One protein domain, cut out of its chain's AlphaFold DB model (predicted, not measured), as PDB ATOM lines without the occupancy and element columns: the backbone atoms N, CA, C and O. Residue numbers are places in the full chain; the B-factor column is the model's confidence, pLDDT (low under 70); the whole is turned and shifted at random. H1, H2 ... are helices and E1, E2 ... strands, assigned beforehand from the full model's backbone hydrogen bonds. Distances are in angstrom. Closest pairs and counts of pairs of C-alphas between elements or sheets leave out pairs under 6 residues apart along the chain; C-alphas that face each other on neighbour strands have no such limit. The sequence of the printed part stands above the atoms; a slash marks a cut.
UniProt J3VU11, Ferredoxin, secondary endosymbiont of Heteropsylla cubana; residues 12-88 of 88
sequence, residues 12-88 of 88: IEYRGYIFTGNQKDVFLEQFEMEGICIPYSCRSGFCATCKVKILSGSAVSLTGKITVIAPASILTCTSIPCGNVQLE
ATOM      1  N   ILE A  12     -15.272  19.989   4.938       98.44
ATOM      2  CA  ILE A  12     -16.656  20.005   4.460       98.44
ATOM      3  C   ILE A  12     -16.723  19.092   3.241       98.44
ATOM      4  O   ILE A  12     -16.053  19.335   2.239       98.44
ATOM      5  N   GLU A  13     -17.518  18.030   3.337       98.50
ATOM      6  CA  GLU A  13     -17.830  17.154   2.210       98.50
ATOM      7  C   GLU A  13     -19.220  17.494   1.666       98.50
ATOM      8  O   GLU A  13     -20.206  17.472   2.403       98.50
ATOM      9  N   TYR A  14     -19.309  17.772   0.370       97.81
ATOM     10  CA  TYR A  14     -20.558  18.008  -0.344       97.81
ATOM     11  C   TYR A  14     -20.597  17.149  -1.604       97.81
ATOM     12  O   TYR A  14     -19.801  17.349  -2.521       97.81
ATOM     13  N   ARG A  15     -21.514  16.173  -1.654       94.81
ATOM     14  CA  ARG A  15     -21.685  15.259  -2.807       94.81
ATOM     15  C   ARG A  15     -20.379  14.599  -3.280       94.81
ATOM     16  O   ARG A  15     -20.143  14.462  -4.478       94.81
ATOM     17  N   GLY A  16     -19.520  14.208  -2.338       94.75
ATOM     18  CA  GLY A  16     -18.217  13.590  -2.612       94.75
ATOM     19  C   GLY A  16     -17.087  14.568  -2.956       94.75
ATOM     20  O   GLY A  16     -15.944  14.137  -3.096       94.75
ATOM     21  N   TYR A  17     -17.362  15.870  -3.060       97.19
ATOM     22  CA  TYR A  17     -16.330  16.901  -3.139       97.19
ATOM     23  C   TYR A  17     -15.955  17.372  -1.732       97.19
ATOM     24  O   TYR A  17     -16.825  17.786  -0.967       97.19
ATOM     25  N   ILE A  18     -14.668  17.300  -1.386       98.19
ATOM     26  CA  ILE A  18     -14.155  17.664  -0.061       98.19
ATOM     27  C   ILE A  18     -13.288  18.908  -0.192       98.19
ATOM     28  O   ILE A  18     -12.352  18.927  -0.990       98.19
ATOM     29  N   PHE A  19     -13.556  19.904   0.646       97.94
ATOM     30  CA  PHE A  19     -12.748  21.113   0.736       97.94
ATOM     31  C   PHE A  19     -12.499  21.520   2.189       97.94
ATOM     32  O   PHE A  19     -13.104  20.995   3.132       97.94
ATOM     33  N   THR A  20     -11.552  22.442   2.366       97.88
ATOM     34  CA  THR A  20     -11.182  22.951   3.688       97.88
ATOM     35  C   THR A  20     -12.096  24.105   4.072       97.88
ATOM     36  O   THR A  20     -12.076  25.151   3.434       97.88
ATOM     37  N   GLY A  21     -12.864  23.920   5.140       96.88
ATOM     38  CA  GLY A  21     -13.736  24.936   5.714       96.88
ATOM     39  C   GLY A  21     -13.219  25.515   7.031       96.88
ATOM     40  O   GLY A  21     -12.122  25.201   7.512       96.88
ATOM     41  N   ASN A  22     -14.055  26.343   7.655       96.44
ATOM     42  CA  ASN A  22     -13.809  26.952   8.960       96.44
ATOM     43  C   ASN A  22     -15.092  27.051   9.810       96.44
ATOM     44  O   ASN A  22     -16.201  26.929   9.299       96.44
ATOM     45  N   GLN A  23     -14.931  27.298  11.114       95.94
ATOM     46  CA  GLN A  23     -16.030  27.402  12.092       95.94
ATOM     47  C   GLN A  23     -16.450  28.860  12.383       95.94
ATOM     48  O   GLN A  23     -16.850  29.184  13.502       95.94
ATOM     49  N   LYS A  24     -16.283  29.771  11.419       95.44
ATOM     50  CA  LYS A  24     -16.567  31.212  11.561       95.44
ATOM     51  C   LYS A  24     -17.587  31.694  10.539       95.44
ATOM     52  O   LYS A  24     -18.498  32.432  10.900       95.44
ATOM     53  N   ASP A  25     -17.433  31.248   9.300       97.38
ATOM     54  CA  ASP A  25     -18.245  31.689   8.174       97.38
ATOM     55  C   ASP A  25     -19.424  30.739   7.959       97.38
ATOM     56  O   ASP A  25     -19.367  29.547   8.291       97.38
ATOM     57  N   VAL A  26     -20.512  31.244   7.384       98.31
ATOM     58  CA  VAL A  26     -21.666  30.393   7.070       98.31
ATOM     59  C   VAL A  26     -21.348  29.475   5.892       98.31
ATOM     60  O   VAL A  26     -20.555  29.818   5.015       98.31
ATOM     61  N   PHE A  27     -21.998  28.313   5.822       98.31
ATOM     62  CA  PHE A  27     -21.781  27.355   4.730       98.31
ATOM     63  C   PHE A  27     -21.893  27.981   3.343       98.31
ATOM     64  O   PHE A  27     -21.122  27.627   2.462       98.31
ATOM     65  N   LEU A  28     -22.853  28.891   3.135       98.62
ATOM     66  CA  LEU A  28     -23.057  29.502   1.824       98.62
ATOM     67  C   LEU A  28     -21.814  30.264   1.343       98.62
ATOM     68  O   LEU A  28     -21.440  30.102   0.191       98.62
ATOM     69  N   GLU A  29     -21.155  31.031   2.212       98.44
ATOM     70  CA  GLU A  29     -19.937  31.773   1.855       98.44
ATOM     71  C   GLU A  29     -18.786  30.817   1.542       98.44
ATOM     72  O   GLU A  29     -18.087  30.988   0.546       98.44
ATOM     73  N   GLN A  30     -18.644  29.755   2.338       98.25
ATOM     74  CA  GLN A  30     -17.624  28.732   2.116       98.25
ATOM     75  C   GLN A  30     -17.856  27.975   0.794       98.25
ATOM     76  O   GLN A  30     -16.905  27.687   0.076       98.25
ATOM     77  N   PHE A  31     -19.112  27.721   0.412       98.31
ATOM     78  CA  PHE A  31     -19.447  27.173  -0.905       98.31
ATOM     79  C   PHE A  31     -19.143  28.149  -2.047       98.31
ATOM     80  O   PHE A  31     -18.594  27.734  -3.064       98.31
ATOM     81  N   GLU A  32     -19.466  29.437  -1.886       98.06
ATOM     82  CA  GLU A  32     -19.167  30.470  -2.885       98.06
ATOM     83  C   GLU A  32     -17.656  30.607  -3.129       98.06
ATOM     84  O   GLU A  32     -17.239  30.739  -4.280       98.06
ATOM     85  N   MET A  33     -16.836  30.507  -2.077       97.38
ATOM     86  CA  MET A  33     -15.369  30.538  -2.174       97.38
ATOM     87  C   MET A  33     -14.793  29.375  -2.990       97.38
ATOM     88  O   MET A  33     -13.828  29.570  -3.727       97.38
ATOM     89  N   GLU A  34     -15.410  28.199  -2.911       97.62
ATOM     90  CA  GLU A  34     -15.023  27.012  -3.686       97.62
ATOM     91  C   GLU A  34     -15.695  26.951  -5.070       97.62
ATOM     92  O   GLU A  34     -15.539  25.978  -5.809       97.62
ATOM     93  N   GLY A  35     -16.481  27.968  -5.442       97.25
ATOM     94  CA  GLY A  35     -17.221  27.992  -6.707       97.25
ATOM     95  C   GLY A  35     -18.383  26.994  -6.772       97.25
ATOM     96  O   GLY A  35     -18.858  26.667  -7.861       97.25
ATOM     97  N   ILE A  36     -18.866  26.507  -5.625       96.94
ATOM     98  CA  ILE A  36     -19.985  25.567  -5.528       96.94
ATOM     99  C   ILE A  36     -21.302  26.344  -5.497       96.94
ATOM    100  O   ILE A  36     -21.602  27.094  -4.568       96.94
ATOM    101  N   CYS A  37     -22.142  26.128  -6.509       95.38
ATOM    102  CA  CYS A  37     -23.452  26.767  -6.584       95.38
ATOM    103  C   CYS A  37     -24.495  26.030  -5.735       95.38
ATOM    104  O   CYS A  37     -25.032  24.999  -6.140       95.38
ATOM    105  N   ILE A  38     -24.852  26.618  -4.594       96.31
ATOM    106  CA  ILE A  38     -26.049  26.248  -3.829       96.31
ATOM    107  C   ILE A  38     -27.193  27.195  -4.215       96.31
ATOM    108  O   ILE A  38     -26.974  28.402  -4.265       96.31
ATOM    109  N   PRO A  39     -28.426  26.715  -4.461       97.50
ATOM    110  CA  PRO A  39     -29.565  27.605  -4.667       97.50
ATOM    111  C   PRO A  39     -29.782  28.519  -3.453       97.50
ATOM    112  O   PRO A  39     -29.884  28.045  -2.328       97.50
ATOM    113  N   TYR A  40     -29.899  29.831  -3.645       97.69
ATOM    114  CA  TYR A  40     -30.212  30.770  -2.562       97.69
ATOM    115  C   TYR A  40     -31.024  31.966  -3.065       97.69
ATOM    116  O   TYR A  40     -31.146  32.200  -4.263       97.69
ATOM    117  N   SER A  41     -31.592  32.729  -2.128       97.88
ATOM    118  CA  SER A  41     -32.271  33.995  -2.427       97.88
ATOM    119  C   SER A  41     -32.059  35.015  -1.301       97.88
ATOM    120  O   SER A  41     -31.199  35.879  -1.416       97.88
ATOM    121  N   CYS A  42     -32.767  34.885  -0.171       97.75
ATOM    122  CA  CYS A  42     -32.848  35.963   0.831       97.75
ATOM    123  C   CYS A  42     -31.601  36.186   1.709       97.75
ATOM    124  O   CYS A  42     -31.510  37.221   2.356       97.75
ATOM    125  N   ARG A  43     -30.705  35.193   1.821       97.19
ATOM    126  CA  ARG A  43     -29.558  35.164   2.757       97.19
ATOM    127  C   ARG A  43     -29.868  35.454   4.245       97.19
ATOM    128  O   ARG A  43     -28.955  35.634   5.034       97.19
ATOM    129  N   SER A  44     -31.139  35.458   4.650       96.56
ATOM    130  CA  SER A  44     -31.586  35.770   6.018       96.56
ATOM    131  C   SER A  44     -32.254  34.592   6.735       96.56
ATOM    132  O   SER A  44     -32.787  34.735   7.833       96.56
ATOM    133  N   GLY A  45     -32.274  33.415   6.105       95.88
ATOM    134  CA  GLY A  45     -32.953  32.229   6.628       95.88
ATOM    135  C   GLY A  45     -34.481  32.241   6.473       95.88
ATOM    136  O   GLY A  45     -35.138  31.328   6.959       95.88
ATOM    137  N   PHE A  46     -35.060  33.226   5.777       96.25
ATOM    138  CA  PHE A  46     -36.515  33.353   5.622       96.25
ATOM    139  C   PHE A  46     -37.096  32.516   4.467       96.25
ATOM    140  O   PHE A  46     -38.105  31.840   4.632       96.25
ATOM    141  N   CYS A  47     -36.460  32.525   3.290       97.44
ATOM    142  CA  CYS A  47     -37.002  31.874   2.081       97.44
ATOM    143  C   CYS A  47     -36.782  30.352   2.008       97.44
ATOM    144  O   CYS A  47     -37.386  29.682   1.179       97.44
ATOM    145  N   ALA A  48     -35.865  29.817   2.820       97.06
ATOM    146  CA  ALA A  48     -35.443  28.414   2.822       97.06
ATOM    147  C   ALA A  48     -34.924  27.825   1.483       97.06
ATOM    148  O   ALA A  48     -34.711  26.618   1.413       97.06
ATOM    149  N   THR A  49     -34.651  28.635   0.450       98.44
ATOM    150  CA  THR A  49     -34.089  28.168  -0.837       98.44
ATOM    151  C   THR A  49     -32.740  27.459  -0.672       98.44
ATOM    152  O   THR A  49     -32.476  26.478  -1.353       98.44
ATOM    153  N   CYS A  50     -31.917  27.904   0.280       98.19
ATOM    154  CA  CYS A  50     -30.581  27.364   0.553       98.19
ATOM    155  C   CYS A  50     -30.582  26.178   1.531       98.19
ATOM    156  O   CYS A  50     -29.659  26.009   2.332       98.19
ATOM    157  N   LYS A  51     -31.668  25.403   1.551       98.31
ATOM    158  CA  LYS A  51     -31.804  24.257   2.448       98.31
ATOM    159  C   LYS A  51     -30.944  23.100   1.950       98.31
ATOM    160  O   LYS A  51     -31.077  22.687   0.804       98.31
ATOM    161  N   VAL A  52     -30.116  22.559   2.837       97.94
ATOM    162  CA  VAL A  52     -29.249  21.401   2.581       97.94
ATOM    163  C   VAL A  52     -29.367  20.429   3.751       97.94
ATOM    164  O   VAL A  52     -29.619  20.844   4.888       97.94
ATOM    165  N   LYS A  53     -29.231  19.129   3.489       98.25
ATOM    166  CA  LYS A  53     -29.234  18.106   4.537       98.25
ATOM    167  C   LYS A  53     -27.815  17.870   5.039       98.25
ATOM    168  O   LYS A  53     -26.908  17.666   4.240       98.25
ATOM    169  N   ILE A  54     -27.642  17.868   6.356       98.12
ATOM    170  CA  ILE A  54     -26.423  17.397   7.007       98.12
ATOM    171  C   ILE A  54     -26.560  15.902   7.296       98.12
ATOM    172  O   ILE A  54     -27.514  15.453   7.937       98.12
ATOM    173  N   LEU A  55     -25.616  15.135   6.760       98.38
ATOM    174  CA  LEU A  55     -25.536  13.680   6.852       98.38
ATOM    175  C   LEU A  55     -24.670  13.241   8.039       98.38
ATOM    176  O   LEU A  55     -24.980  12.240   8.678       98.38
ATOM    177  N   SER A  56     -23.632  14.018   8.367       98.44
ATOM    178  CA  SER A  56     -22.731  13.783   9.501       98.44
ATOM    179  C   SER A  56     -22.212  15.098  10.093       98.44
ATOM    180  O   SER A  56     -22.066  16.090   9.375       98.44
ATOM    181  N   GLY A  57     -21.916  15.093  11.395       97.69
ATOM    182  CA  GLY A  57     -21.412  16.244  12.145       97.69
ATOM    183  C   GLY A  57     -22.512  17.158  12.697       97.69
ATOM    184  O   GLY A  57     -23.649  16.734  12.931       97.69
ATOM    185  N   SER A  58     -22.162  18.416  12.961       98.00
ATOM    186  CA  SER A  58     -23.080  19.407  13.530       98.00
ATOM    187  C   SER A  58     -22.785  20.827  13.051       98.00
ATOM    188  O   SER A  58     -21.688  21.145  12.584       98.00
ATOM    189  N   ALA A  59     -23.794  21.685  13.171       97.81
ATOM    190  CA  ALA A  59     -23.729  23.095  12.817       97.81
ATOM    191  C   ALA A  59     -24.531  23.943  13.811       97.81
ATOM    192  O   ALA A  59     -25.473  23.452  14.429       97.81
ATOM    193  N   VAL A  60     -24.212  25.228  13.935       98.06
ATOM    194  CA  VAL A  60     -25.040  26.203  14.657       98.06
ATOM    195  C   VAL A  60     -25.875  26.988  13.658       98.06
ATOM    196  O   VAL A  60     -25.324  27.609  12.754       98.06
ATOM    197  N   SER A  61     -27.195  27.011  13.852       96.25
ATOM    198  CA  SER A  61     -28.091  27.940  13.161       96.25
ATOM    199  C   SER A  61     -28.097  29.288  13.876       96.25
ATOM    200  O   SER A  61     -28.502  29.389  15.038       96.25
ATOM    201  N   LEU A  62     -27.704  30.341  13.166       94.69
ATOM    202  CA  LEU A  62     -27.761  31.725  13.635       94.69
ATOM    203  C   LEU A  62     -29.212  32.204  13.769       94.69
ATOM    204  O   LEU A  62     -29.561  32.896  14.729       94.69
ATOM    205  N   THR A  63     -30.081  31.760  12.860       85.50
ATOM    206  CA  THR A  63     -31.530  31.964  12.941       85.50
ATOM    207  C   THR A  63     -32.092  30.977  13.960       85.50
ATOM    208  O   THR A  63     -32.310  29.805  13.662       85.50
ATOM    209  N   GLY A  64     -32.242  31.431  15.203       83.75
ATOM    210  CA  GLY A  64     -32.739  30.630  16.330       83.75
ATOM    211  C   GLY A  64     -31.685  30.279  17.381       83.75
ATOM    212  O   GLY A  64     -32.065  29.904  18.484       83.75
ATOM    213  N   LYS A  65     -30.389  30.468  17.087       90.62
ATOM    214  CA  LYS A  65     -29.269  30.199  18.012       90.62
ATOM    215  C   LYS A  65     -29.298  28.774  18.581       90.62
ATOM    216  O   LYS A  65     -29.121  28.573  19.780       90.62
ATOM    217  N   ILE A  66     -29.536  27.792  17.712       94.75
ATOM    218  CA  ILE A  66     -29.604  26.371  18.075       94.75
ATOM    219  C   ILE A  66     -28.496  25.572  17.398       94.75
ATOM    220  O   ILE A  66     -28.128  25.851  16.257       94.75
ATOM    221  N   THR A  67     -28.009  24.539  18.080       96.06
ATOM    222  CA  THR A  67     -27.143  23.526  17.471       96.06
ATOM    223  C   THR A  67     -28.000  22.479  16.771       96.06
ATOM    224  O   THR A  67     -28.921  21.916  17.358       96.06
ATOM    225  N   VAL A  68     -27.673  22.208  15.516       96.56
ATOM    226  CA  VAL A  68     -28.268  21.179  14.673       96.56
ATOM    227  C   VAL A  68     -27.273  20.028  14.565       96.56
ATOM    228  O   VAL A  68     -26.114  20.234  14.206       96.56
ATOM    229  N   ILE A  69     -27.719  18.819  14.892       97.56
ATOM    230  CA  ILE A  69     -26.903  17.601  14.866       97.56
ATOM    231  C   ILE A  69     -27.460  16.688  13.778       97.56
ATOM    232  O   ILE A  69     -28.677  16.542  13.661       97.56
ATOM    233  N   ALA A  70     -26.579  16.102  12.969       96.00
ATOM    234  CA  ALA A  70     -26.985  15.162  11.937       96.00
ATOM    235  C   ALA A  70     -27.698  13.924  12.528       96.00
ATOM    236  O   ALA A  70     -27.327  13.464  13.610       96.00
ATOM    237  N   PRO A  71     -28.679  13.341  11.815       97.50
ATOM    238  CA  PRO A  71     -29.194  13.770  10.514       97.50
ATOM    239  C   PRO A  71     -30.233  14.896  10.643       97.50
ATOM    240  O   PRO A  71     -31.214  14.771  11.372       97.50
ATOM    241  N   ALA A  72     -30.058  15.985   9.891       97.44
ATOM    242  CA  ALA A  72     -30.969  17.132   9.939       97.44
ATOM    243  C   ALA A  72     -30.902  17.983   8.663       97.44
ATOM    244  O   ALA A  72     -30.059  17.765   7.797       97.44
ATOM    245  N   SER A  73     -31.783  18.975   8.536       97.56
ATOM    246  CA  SER A  73     -31.677  20.008   7.500       97.56
ATOM    247  C   SER A  73     -31.232  21.330   8.105       97.56
ATOM    248  O   SER A  73     -31.695  21.719   9.175       97.56
ATOM    249  N   ILE A  74     -30.375  22.035   7.380       97.88
ATOM    250  CA  ILE A  74     -29.870  23.362   7.725       97.88
ATOM    251  C   ILE A  74     -30.173  24.349   6.600       97.88
ATOM    252  O   ILE A  74     -30.454  23.955   5.467       97.88
ATOM    253  N   LEU A  75     -30.092  25.642   6.906       98.44
ATOM    254  CA  LEU A  75     -30.071  26.704   5.901       98.44
ATOM    255  C   LEU A  75     -28.631  27.194   5.769       98.44
ATOM    256  O   LEU A  75     -28.098  27.778   6.714       98.44
ATOM    257  N   THR A  76     -27.997  26.963   4.618       98.31
ATOM    258  CA  THR A  76     -26.559  27.234   4.448       98.31
ATOM    259  C   THR A  76     -26.197  28.708   4.613       98.31
ATOM    260  O   THR A  76     -25.092  29.006   5.047       98.31
ATOM    261  N   CYS A  77     -27.123  29.638   4.340       98.50
ATOM    262  CA  CYS A  77     -26.887  31.075   4.523       98.50
ATOM    263  C   CYS A  77     -26.878  31.546   5.983       98.50
ATOM    264  O   CYS A  77     -26.466  32.667   6.250       98.50
ATOM    265  N   THR A  78     -27.339  30.723   6.927       98.25
ATOM    266  CA  THR A  78     -27.432  31.097   8.349       98.25
ATOM    267  C   THR A  78     -26.901  30.008   9.269       98.25
ATOM    268  O   THR A  78     -27.263  29.982  10.441       98.25
ATOM    269  N   SER A  79     -26.088  29.083   8.755       98.38
ATOM    270  CA  SER A  79     -25.553  27.966   9.534       98.38
ATOM    271  C   SER A  79     -24.034  27.910   9.417       98.38
ATOM    272  O   SER A  79     -23.513  28.005   8.308       98.38
ATOM    273  N   ILE A  80     -23.347  27.739  10.547       98.19
ATOM    274  CA  ILE A  80     -21.882  27.622  10.648       98.19
ATOM    275  C   ILE A  80     -21.546  26.197  11.109       98.19
ATOM    276  O   ILE A  80     -22.166  25.730  12.068       98.19
ATOM    277  N   PRO A  81     -20.599  25.481  10.479       97.75
ATOM    278  CA  PRO A  81     -20.165  24.166  10.952       97.75
ATOM    279  C   PRO A  81     -19.450  24.247  12.310       97.75
ATOM    280  O   PRO A  81     -18.666  25.157  12.561       97.75
ATOM    281  N   CYS A  82     -19.656  23.242  13.163       96.69
ATOM    282  CA  CYS A  82     -18.949  23.105  14.446       96.69
ATOM    283  C   CYS A  82     -17.694  22.217  14.357       96.69
ATOM    284  O   CYS A  82     -17.035  21.961  15.362       96.69
ATOM    285  N   GLY A  83     -17.407  21.658  13.182       96.44
ATOM    286  CA  GLY A  83     -16.412  20.609  12.990       96.44
ATOM    287  C   GLY A  83     -16.483  20.036  11.578       96.44
ATOM    288  O   GLY A  83     -17.083  20.643  10.694       96.44
ATOM    289  N   ASN A  84     -15.897  18.857  11.381       98.12
ATOM    290  CA  ASN A  84     -16.021  18.127  10.120       98.12
ATOM    291  C   ASN A  84     -17.484  17.755   9.868       98.12
ATOM    292  O   ASN A  84     -18.168  17.271  10.776       98.12
ATOM    293  N   VAL A  85     -17.953  17.964   8.641       98.19
ATOM    294  CA  VAL A  85     -19.347  17.707   8.264       98.19
ATOM    295  C   VAL A  85     -19.457  17.107   6.870       98.19
ATOM    296  O   VAL A  85     -18.611  17.339   6.006       98.19
ATOM    297  N   GLN A  86     -20.548  16.375   6.654       98.62
ATOM    298  CA  GLN A  86     -20.938  15.830   5.356       98.62
ATOM    299  C   GLN A  86     -22.348  16.308   5.001       98.62
ATOM    300  O   GLN A  86     -23.247  16.263   5.846       98.62
ATOM    301  N   LEU A  87     -22.540  16.765   3.766       97.88
ATOM    302  CA  LEU A  87     -23.755  17.397   3.254       97.88
ATOM    303  C   LEU A  87     -24.237  16.709   1.960       97.88
ATOM    304  O   LEU A  87     -23.423  16.247   1.154       97.88
ATOM    305  N   GLU A  88     -25.561  16.665   1.769       94.31
ATOM    306  CA  GLU A  88     -26.254  16.103   0.584       94.31
ATOM    307  C   GLU A  88     -26.466  17.109  -0.556       94.31
ATOM    308  O   GLU A  88     -26.878  18.259  -0.288       94.31
TER     309      GLU A  88
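AT A GLANCE: This is residues 12 to 88 of the 88 residues of the protein "Ferredoxin" of secondary endosymbiont of Heteropsylla cubana (UniProt J3VU11). A strongly twisted sheet of five strands and a smaller sheet of three come together in a small rounded body, with E4 and E5 of the small sheet packed near E6 of the large one. One short helix, H1, packs near E2 and E7, and a long loop, residues 34 to 50, runs round the outside from H1 to E3. The printed part has 77 residues, with the order E1, E2, H1, E3, E4, E5, E6, E7, E8; the large sheet runs E2, E1, E8, E3, E6 and is mixed, the small one runs E5, E4, E7 and is antiparallel. The class is mostly strand, and the whole is compact, with a radius of gyration of the C-alphas of 10.9 A and spans of 28 by 24 by 20 A.

HOW THE PARTS SIT: Start with E1, residues 12 to 14, and E2, residues 17 to 21, an antiparallel hairpin; look for N 14 and O 17, 2.8 A apart. On its other side E1 has E8, residues 85 to 87, as its parallel neighbour, with N 87 and O 13 at 2.8 A. E8 is antiparallel to E3, residues 51 to 56, with N 55 and O 86 at 2.8 A. E3 is antiparallel to the edge strand E6, residues 72 to 75, with N 54 and O 72 at 2.8 A; its pairing is staggered, 51 to 54 with E6 and 54 to 56 with E8. H1, residues 27 to 33, is on this sheet at a height of 7.1 A, over none of its strands, but only just: two of its C-alphas fall on E1. E2, H1 and E3 make a split strand-helix-strand unit, two strands of one sheet joined through a helix, with E1 and E8 between them in the sheet; its crossover is right-handed. In the small sheet E4, residues 58 to 61, and E5, residues 66 to 69, form a hairpin, with N 61 and O 66 at 2.8 A. E4 is also antiparallel to E7, residues 79 to 81, with N 60 and O 80 at 2.8 A. H1 only grazes this sheet, with its residues 27 to 30; its closest C-alphas to E7 are those of Phe 27 and Ile 80, 5.9 A apart. Between the sheets, the closest C-alphas of E4 and E6 are those of Ser 61 and Ile 74, 7.3 A apart. In H1 every O i to N i+4 pair is within hydrogen-bond range.

IN THESE COORDINATES: Find C-alpha 12 at (-16.656, 20.005, 4.460), where E1 begins. E2 is 12.2 A long from first to last C-alpha, and H1 is 9.9 A. Find C-alpha 51 at (-31.804, 24.257, 2.448); from there E3, the longest strand by residues, runs 15.5 A. E6 is 10.4 A long, and E8 ends at C-alpha 87, (-23.755, 17.397, 3.254).

THE WHOLE: The two C-alphas farthest apart, those of Gly 16 and Gly 64, are 29.3 A apart. The printed part has no cut and ends at Glu 88, the chain's last residue. The link from H1 to E3, 17 residues, is long; the other links are tight. The mean pLDDT of the printed part is 97.0, and no printed residue is under 70.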